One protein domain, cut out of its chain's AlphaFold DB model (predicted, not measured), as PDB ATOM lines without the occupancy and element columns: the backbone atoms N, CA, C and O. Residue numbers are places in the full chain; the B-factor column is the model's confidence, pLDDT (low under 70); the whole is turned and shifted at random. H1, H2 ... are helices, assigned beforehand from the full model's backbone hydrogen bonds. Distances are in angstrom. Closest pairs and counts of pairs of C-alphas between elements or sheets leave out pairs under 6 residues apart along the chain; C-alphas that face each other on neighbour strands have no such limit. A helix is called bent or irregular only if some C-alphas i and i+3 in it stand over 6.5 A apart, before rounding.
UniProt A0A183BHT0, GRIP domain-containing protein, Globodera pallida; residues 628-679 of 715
ATOM      1  N   CYS A 628     -17.655  38.020  -1.320       62.16
ATOM      2  CA  CYS A 628     -18.961  38.642  -1.618       62.16
ATOM      3  C   CYS A 628     -20.086  37.584  -1.716       62.16
ATOM      4  O   CYS A 628     -20.192  36.937  -2.770       62.16
ATOM      5  N   PRO A 629     -20.926  37.388  -0.672       66.88
ATOM      6  CA  PRO A 629     -21.696  36.151  -0.565       66.88
ATOM      7  C   PRO A 629     -22.708  36.026  -1.692       66.88
ATOM      8  O   PRO A 629     -22.949  34.935  -2.185       66.88
ATOM      9  N   GLU A 630     -23.233  37.156  -2.162       71.00
ATOM     10  CA  GLU A 630     -24.182  37.243  -3.267       71.00
ATOM     11  C   GLU A 630     -23.549  36.972  -4.635       71.00
ATOM     12  O   GLU A 630     -24.126  36.241  -5.433       71.00
ATOM     13  N   TYR A 631     -22.351  37.499  -4.916       79.94
ATOM     14  CA  TYR A 631     -21.666  37.235  -6.188       79.94
ATOM     15  C   TYR A 631     -21.224  35.772  -6.277       79.94
ATOM     16  O   TYR A 631     -21.477  35.105  -7.282       79.94
ATOM     17  N   PHE A 632     -20.653  35.242  -5.191       84.81
ATOM     18  CA  PHE A 632     -20.301  33.829  -5.096       84.81
ATOM     19  C   PHE A 632     -21.544  32.929  -5.175       84.81
ATOM     20  O   PHE A 632     -21.576  32.020  -6.002       84.81
ATOM     21  N   LYS A 633     -22.612  33.232  -4.422       87.69
ATOM     22  CA  LYS A 633     -23.919  32.556  -4.518       87.69
ATOM     23  C   LYS A 633     -24.466  32.581  -5.942       87.69
ATOM     24  O   LYS A 633     -24.914  31.548  -6.417       87.69
ATOM     25  N   ASN A 634     -24.400  33.708  -6.647       89.56
ATOM     26  CA  ASN A 634     -24.889  33.812  -8.023       89.56
ATOM     27  C   ASN A 634     -24.060  32.967  -9.003       89.56
ATOM     28  O   ASN A 634     -24.634  32.350  -9.899       89.56
ATOM     29  N   ILE A 635     -22.737  32.881  -8.824       89.44
ATOM     30  CA  ILE A 635     -21.880  31.984  -9.616       89.44
ATOM     31  C   ILE A 635     -22.181  30.518  -9.300       89.44
ATOM     32  O   ILE A 635     -22.376  29.735 -10.224       89.44
ATOM     33  N   VAL A 636     -22.271  30.145  -8.021       90.19
ATOM     34  CA  VAL A 636     -22.580  28.772  -7.591       90.19
ATOM     35  C   VAL A 636     -23.973  28.352  -8.060       90.19
ATOM     36  O   VAL A 636     -24.123  27.264  -8.606       90.19
ATOM     37  N   LEU A 637     -24.984  29.218  -7.941       92.44
ATOM     38  CA  LEU A 637     -26.333  28.954  -8.446       92.44
ATOM     39  C   LEU A 637     -26.356  28.812  -9.972       92.44
ATOM     40  O   LEU A 637     -26.984  27.881 -10.463       92.44
ATOM     41  N   LYS A 638     -25.645  29.663 -10.729       91.06
ATOM     42  CA  LYS A 638     -25.504  29.493 -12.189       91.06
ATOM     43  C   LYS A 638     -24.768  28.207 -12.564       91.06
ATOM     44  O   LYS A 638     -25.128  27.565 -13.542       91.06
ATOM     45  N   PHE A 639     -23.756  27.823 -11.790       93.19
ATOM     46  CA  PHE A 639     -22.984  26.609 -12.026       93.19
ATOM     47  C   PHE A 639     -23.808  25.338 -11.755       93.19
ATOM     48  O   PHE A 639     -23.761  24.394 -12.545       93.19
ATOM     49  N   LEU A 640     -24.593  25.330 -10.673       91.69
ATOM     50  CA  LEU A 640     -25.474  24.219 -10.293       91.69
ATOM     51  C   LEU A 640     -26.734  24.125 -11.164       91.69
ATOM     52  O   LEU A 640     -27.189  23.017 -11.447       91.69
ATOM     53  N   ALA A 641     -27.286  25.255 -11.616       90.00
ATOM     54  CA  ALA A 641     -28.455  25.279 -12.491       90.00
ATOM     55  C   ALA A 641     -28.225  24.467 -13.785       90.00
ATOM     56  O   ALA A 641     -27.078  24.322 -14.233       90.00
ATOM     57  N   PRO A 642     -29.291  23.934 -14.415       85.94
ATOM     58  CA  PRO A 642     -29.194  23.349 -15.749       85.94
ATOM     59  C   PRO A 642     -28.603  24.378 -16.728       85.94
ATOM     60  O   PRO A 642     -29.091  25.514 -16.761       85.94
ATOM     61  N   PRO A 643     -27.556  24.027 -17.500       82.38
ATOM     62  CA  PRO A 643     -26.875  24.980 -18.367       82.38
ATOM     63  C   PRO A 643     -27.830  25.458 -19.463       82.38
ATOM     64  O   PRO A 643     -28.380  24.647 -20.209       82.38
ATOM     65  N   LYS A 644     -28.028  26.776 -19.567       85.31
ATOM     66  CA  LYS A 644     -28.894  27.366 -20.604       85.31
ATOM     67  C   LYS A 644     -28.153  27.539 -21.926       85.31
ATOM     68  O   LYS A 644     -28.777  27.588 -22.982       85.31
ATOM     69  N   VAL A 645     -26.826  27.623 -21.861       84.06
ATOM     70  CA  VAL A 645     -25.926  27.735 -23.011       84.06
ATOM     71  C   VAL A 645     -24.907  26.597 -22.951       84.06
ATOM     72  O   VAL A 645     -24.431  26.232 -21.871       84.06
ATOM     73  N   ARG A 646     -24.548  26.024 -24.110       81.19
ATOM     74  CA  ARG A 646     -23.440  25.058 -24.185       81.19
ATOM     75  C   ARG A 646     -22.161  25.701 -23.632       81.19
ATOM     76  O   ARG A 646     -21.901  26.878 -23.860       81.19
ATOM     77  N   ASP A 647     -21.405  24.921 -22.866       85.44
ATOM     78  CA  ASP A 647     -20.130  25.296 -22.237       85.44
ATOM     79  C   ASP A 647     -20.170  26.403 -21.158       85.44
ATOM     80  O   ASP A 647     -19.121  26.737 -20.605       85.44
ATOM     81  N   GLU A 648     -21.348  26.902 -20.749       88.19
ATOM     82  CA  GLU A 648     -21.498  27.923 -19.686       88.19
ATOM     83  C   GLU A 648     -20.759  27.533 -18.389       88.19
ATOM     84  O   GLU A 648     -20.012  28.323 -17.813       88.19
ATOM     85  N   ARG A 649     -20.870  26.267 -17.970       91.69
ATOM     86  CA  ARG A 649     -20.171  25.741 -16.784       91.69
ATOM     87  C   ARG A 649     -18.649  25.721 -16.934       91.69
ATOM     88  O   ARG A 649     -17.949  25.949 -15.954       91.69
ATOM     89  N   VAL A 650     -18.129  25.495 -18.143       90.06
ATOM     90  CA  VAL A 650     -16.681  25.507 -18.413       90.06
ATOM     91  C   VAL A 650     -16.138  26.937 -18.345       90.06
ATOM     92  O   VAL A 650     -15.038  27.145 -17.841       90.06
ATOM     93  N   GLN A 651     -16.928  27.930 -18.766       91.56
ATOM     94  CA  GLN A 651     -16.583  29.353 -18.651       91.56
ATOM     95  C   GLN A 651     -16.575  29.850 -17.194       91.56
ATOM     96  O   GLN A 651     -15.832  30.775 -16.868       91.56
ATOM     97  N   LEU A 652     -17.349  29.223 -16.300       93.12
ATOM     98  CA  LEU A 652     -17.362  29.539 -14.866       93.12
ATOM     99  C   LEU A 652     -16.206  28.891 -14.075       93.12
ATOM    100  O   LEU A 652     -15.915  29.347 -12.969       93.12
ATOM    101  N   LEU A 653     -15.510  27.879 -14.618       93.19
ATOM    102  CA  LEU A 653     -14.410  27.190 -13.919       93.19
ATOM    103  C   LEU A 653     -13.254  28.114 -13.490       93.19
ATOM    104  O   LEU A 653     -12.872  28.029 -12.324       93.19
ATOM    105  N   PRO A 654     -12.708  29.020 -14.333       91.00
ATOM    106  CA  PRO A 654     -11.629  29.921 -13.911       91.00
ATOM    107  C   PRO A 654     -12.071  30.895 -12.811       91.00
ATOM    108  O   PRO A 654     -11.286  31.258 -11.940       91.00
ATOM    109  N   VAL A 655     -13.349  31.290 -12.830       90.62
ATOM    110  CA  VAL A 655     -13.936  32.196 -11.837       90.62
ATOM    111  C   VAL A 655     -14.094  31.480 -10.492       90.62
ATOM    112  O   VAL A 655     -13.693  32.014  -9.459       90.62
ATOM    113  N   LEU A 656     -14.601  30.241 -10.500       89.88
ATOM    114  CA  LEU A 656     -14.648  29.386  -9.311       89.88
ATOM    115  C   LEU A 656     -13.242  29.095  -8.771       89.88
ATOM    116  O   LEU A 656     -13.042  29.193  -7.563       89.88
ATOM    117  N   GLN A 657     -12.263  28.834  -9.644       91.62
ATOM    118  CA  GLN A 657     -10.866  28.648  -9.251       91.62
ATOM    119  C   GLN A 657     -10.323  29.864  -8.493       91.62
ATOM    120  O   GLN A 657      -9.755  29.699  -7.417       91.62
ATOM    121  N   SER A 658     -10.533  31.082  -9.011       85.38
ATOM    122  CA  SER A 658     -10.037  32.307  -8.370       85.38
ATOM    123  C   SER A 658     -10.766  32.679  -7.076       85.38
ATOM    124  O   SER A 658     -10.193  33.365  -6.238       85.38
ATOM    125  N   ILE A 659     -12.029  32.271  -6.919       85.06
ATOM    126  CA  ILE A 659     -12.853  32.637  -5.755       85.06
ATOM    127  C   ILE A 659     -12.702  31.627  -4.610       85.06
ATOM    128  O   ILE A 659     -12.702  32.021  -3.446       85.06
ATOM    129  N   LEU A 660     -12.562  30.338  -4.929       85.94
ATOM    130  CA  LEU A 660     -12.397  29.260  -3.948       85.94
ATOM    131  C   LEU A 660     -10.934  28.848  -3.723       85.94
ATOM    132  O   LEU A 660     -10.680  28.012  -2.865       85.94
ATOM    133  N   ASN A 661      -9.983  29.430  -4.466       87.56
ATOM    134  CA  ASN A 661      -8.566  29.043  -4.477       87.56
ATOM    135  C   ASN A 661      -8.350  27.542  -4.756       87.56
ATOM    136  O   ASN A 661      -7.475  26.921  -4.158       87.56
ATOM    137  N   LEU A 662      -9.155  26.974  -5.665       89.50
ATOM    138  CA  LEU A 662      -9.109  25.548  -6.003       89.50
ATOM    139  C   LEU A 662      -7.741  25.154  -6.557       89.50
ATOM    140  O   LEU A 662      -7.187  25.844  -7.427       89.50
ATOM    141  N   ASP A 663      -7.238  24.006  -6.113       92.12
ATOM    142  CA  ASP A 663      -6.007  23.454  -6.656       92.12
ATOM    143  C   ASP A 663      -6.210  22.877  -8.076       92.12
ATOM    144  O   ASP A 663      -7.323  22.759  -8.607       92.12
ATOM    145  N   ALA A 664      -5.106  22.544  -8.750       91.69
ATOM    146  CA  ALA A 664      -5.156  22.043 -10.123       91.69
ATOM    147  C   ALA A 664      -5.816  20.651 -10.254       91.69
ATOM    148  O   ALA A 664      -6.300  20.308 -11.334       91.69
ATOM    149  N   ALA A 665      -5.839  19.846  -9.187       91.88
ATOM    150  CA  ALA A 665      -6.456  18.523  -9.169       91.88
ATOM    151  C   ALA A 665      -7.974  18.614  -8.933       91.88
ATOM    152  O   ALA A 665      -8.738  17.965  -9.655       91.88
ATOM    153  N   GLU A 666      -8.404  19.462  -7.996       92.31
ATOM    154  CA  GLU A 666      -9.803  19.813  -7.738       92.31
ATOM    155  C   GLU A 666     -10.454  20.412  -8.989       92.31
ATOM    156  O   GLU A 666     -11.520  19.961  -9.420       92.31
ATOM    157  N   LEU A 667      -9.781  21.369  -9.639       92.81
ATOM    158  CA  LEU A 667     -10.265  21.984 -10.874       92.81
ATOM    159  C   LEU A 667     -10.501  20.941 -11.975       92.81
ATOM    160  O   LEU A 667     -11.557  20.933 -12.611       92.81
ATOM    161  N   GLU A 668      -9.550  20.027 -12.182       91.88
ATOM    162  CA  GLU A 668      -9.673  18.955 -13.174       91.88
ATOM    163  C   GLU A 668     -10.724  17.896 -12.794       91.88
ATOM    164  O   GLU A 668     -11.312  17.269 -13.679       91.88
ATOM    165  N   GLN A 669     -11.009  17.698 -11.505       91.94
ATOM    166  CA  GLN A 669     -12.110  16.847 -11.049       91.94
ATOM    167  C   GLN A 669     -13.473  17.479 -11.368       91.94
ATOM    168  O   GLN A 669     -14.339  16.813 -11.940       91.94
ATOM    169  N   ILE A 670     -13.654  18.774 -11.086       91.88
ATOM    170  CA  ILE A 670     -14.883  19.504 -11.439       91.88
ATOM    171  C   ILE A 670     -15.051  19.558 -12.968       91.88
ATOM    172  O   ILE A 670     -16.149  19.319 -13.481       91.88
ATOM    173  N   ARG A 671     -13.966  19.794 -13.715       92.81
ATOM    174  CA  ARG A 671     -13.958  19.816 -15.187       92.81
ATOM    175  C   ARG A 671     -14.418  18.490 -15.795       92.81
ATOM    176  O   ARG A 671     -15.270  18.498 -16.684       92.81
ATOM    177  N   ARG A 672     -13.921  17.356 -15.285       90.94
ATOM    178  CA  ARG A 672     -14.375  16.012 -15.688       90.94
ATOM    179  C   ARG A 672     -15.869  15.810 -15.427       90.94
ATOM    180  O   ARG A 672     -16.578  15.356 -16.322       90.94
ATOM    181  N   ASN A 673     -16.367  16.222 -14.261       86.69
ATOM    182  CA  ASN A 673     -17.791  16.111 -13.926       86.69
ATOM    183  C   ASN A 673     -18.687  16.962 -14.848       86.69
ATOM    184  O   ASN A 673     -19.766  16.513 -15.235       86.69
ATOM    185  N   CYS A 674     -18.234  18.153 -15.260       86.06
ATOM    186  CA  CYS A 674     -18.962  18.989 -16.223       86.06
ATOM    187  C   CYS A 674     -19.127  18.300 -17.588       86.06
ATOM    188  O   CYS A 674     -20.202  18.372 -18.181       86.06
ATOM    189  N   ILE A 675     -18.086  17.609 -18.066       84.12
ATOM    190  CA  ILE A 675     -18.101  16.897 -19.354       84.12
ATOM    191  C   ILE A 675     -19.076  15.710 -19.310       84.12
ATOM    192  O   ILE A 675     -19.891  15.560 -20.218       84.12
ATOM    193  N   VAL A 676     -19.057  14.913 -18.235       82.06
ATOM    194  CA  VAL A 676     -19.962  13.756 -18.064       82.06
ATOM    195  C   VAL A 676     -21.437  14.181 -18.013       82.06
ATOM    196  O   VAL A 676     -22.306  13.502 -18.560       82.06
ATOM    197  N   GLN A 677     -21.746  15.327 -17.401       74.12
ATOM    198  CA  GLN A 677     -23.121  15.839 -17.384       74.12
ATOM    199  C   GLN A 677     -23.572  16.384 -18.749       74.12
ATOM    200  O   GLN A 677     -24.755  16.289 -19.070       74.12
ATOM    201  N   ALA A 678     -22.656  16.888 -19.583       72.31
ATOM    202  CA  ALA A 678     -22.977  17.305 -20.948       72.31
ATOM    203  C   ALA A 678     -23.298  16.111 -21.871       72.31
ATOM    204  O   ALA A 678     -24.187  16.214 -22.714       72.31
ATOM    205  N   THR A 679     -22.626  14.966 -21.700       70.69
ATOM    206  CA  THR A 679     -22.887  13.766 -22.518       70.69
ATOM    207  C   THR A 679     -24.196  13.064 -22.162       70.69
ATOM    208  O   THR A 679     -24.857  12.535 -23.050       70.69
TER     209      THR A 679
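Overview. This is residues 628 to 679 of the 715 residues of the protein "GRIP domain-containing protein" of Globodera pallida (UniProt A0A183BHT0). Three helices run back and forth in a flat zigzag, with H2 in the middle and H1 and H3 packing on it as two successive helical hairpins. H1 and H3 stay apart from each other, and each comes closest to H2 at Arg 649. The printed part has 52 residues with three named helices, H1, H2 and H3 in chain order, and no named strand; the class is all helix. The whole is compact, with a radius of gyration of the C-alphas of 10.8 A, and spans 33 by 26 by 12 A.

Along the chain. The longest helix is H3, residues 664 to 679, 23.2 A from C-alpha 664 at (-5.156, 22.043, -10.123) to C-alpha 679 at (-22.887, 13.766, -22.518). H2, residues 648 to 660, is 18.2 A long. It is irregular, but only just: C-alphas 651 and 654 are 6.9 A apart. H1, residues 629 to 640, is 15.9 A long and begins with C-alpha 629 at (-21.696, 36.151, -0.565).

Arrangement. H3 touches H2 with residues 667 to 674 alone; their closest C-alphas are those of Cys 674 and Arg 649, 6.9 A apart. The two form a helical hairpin, running opposite ways at a shallow tilt of 22 degrees. H2 also touches H1, the closest C-alphas being those of Arg 649 and Phe 639, 5.6 A apart. These two form a helical hairpin as well, running opposite ways at a tilt of 37 degrees, only just steep. H1 and H3 are apart. Every O i to N i+4 pair is within hydrogen-bond range in H1 and H3; in H2, 7 of 9 are.

Size, cuts and confidence. The two C-alphas farthest apart are those of Cys 628 and Thr 679, 32.7 A. The printed part has no cut. The link from H2 to H3 is tight, with 3 residues, and that from H1 to H2 is short, with 7. The mean pLDDT of the printed part is 86.6; residues 628 to 629 are under 70.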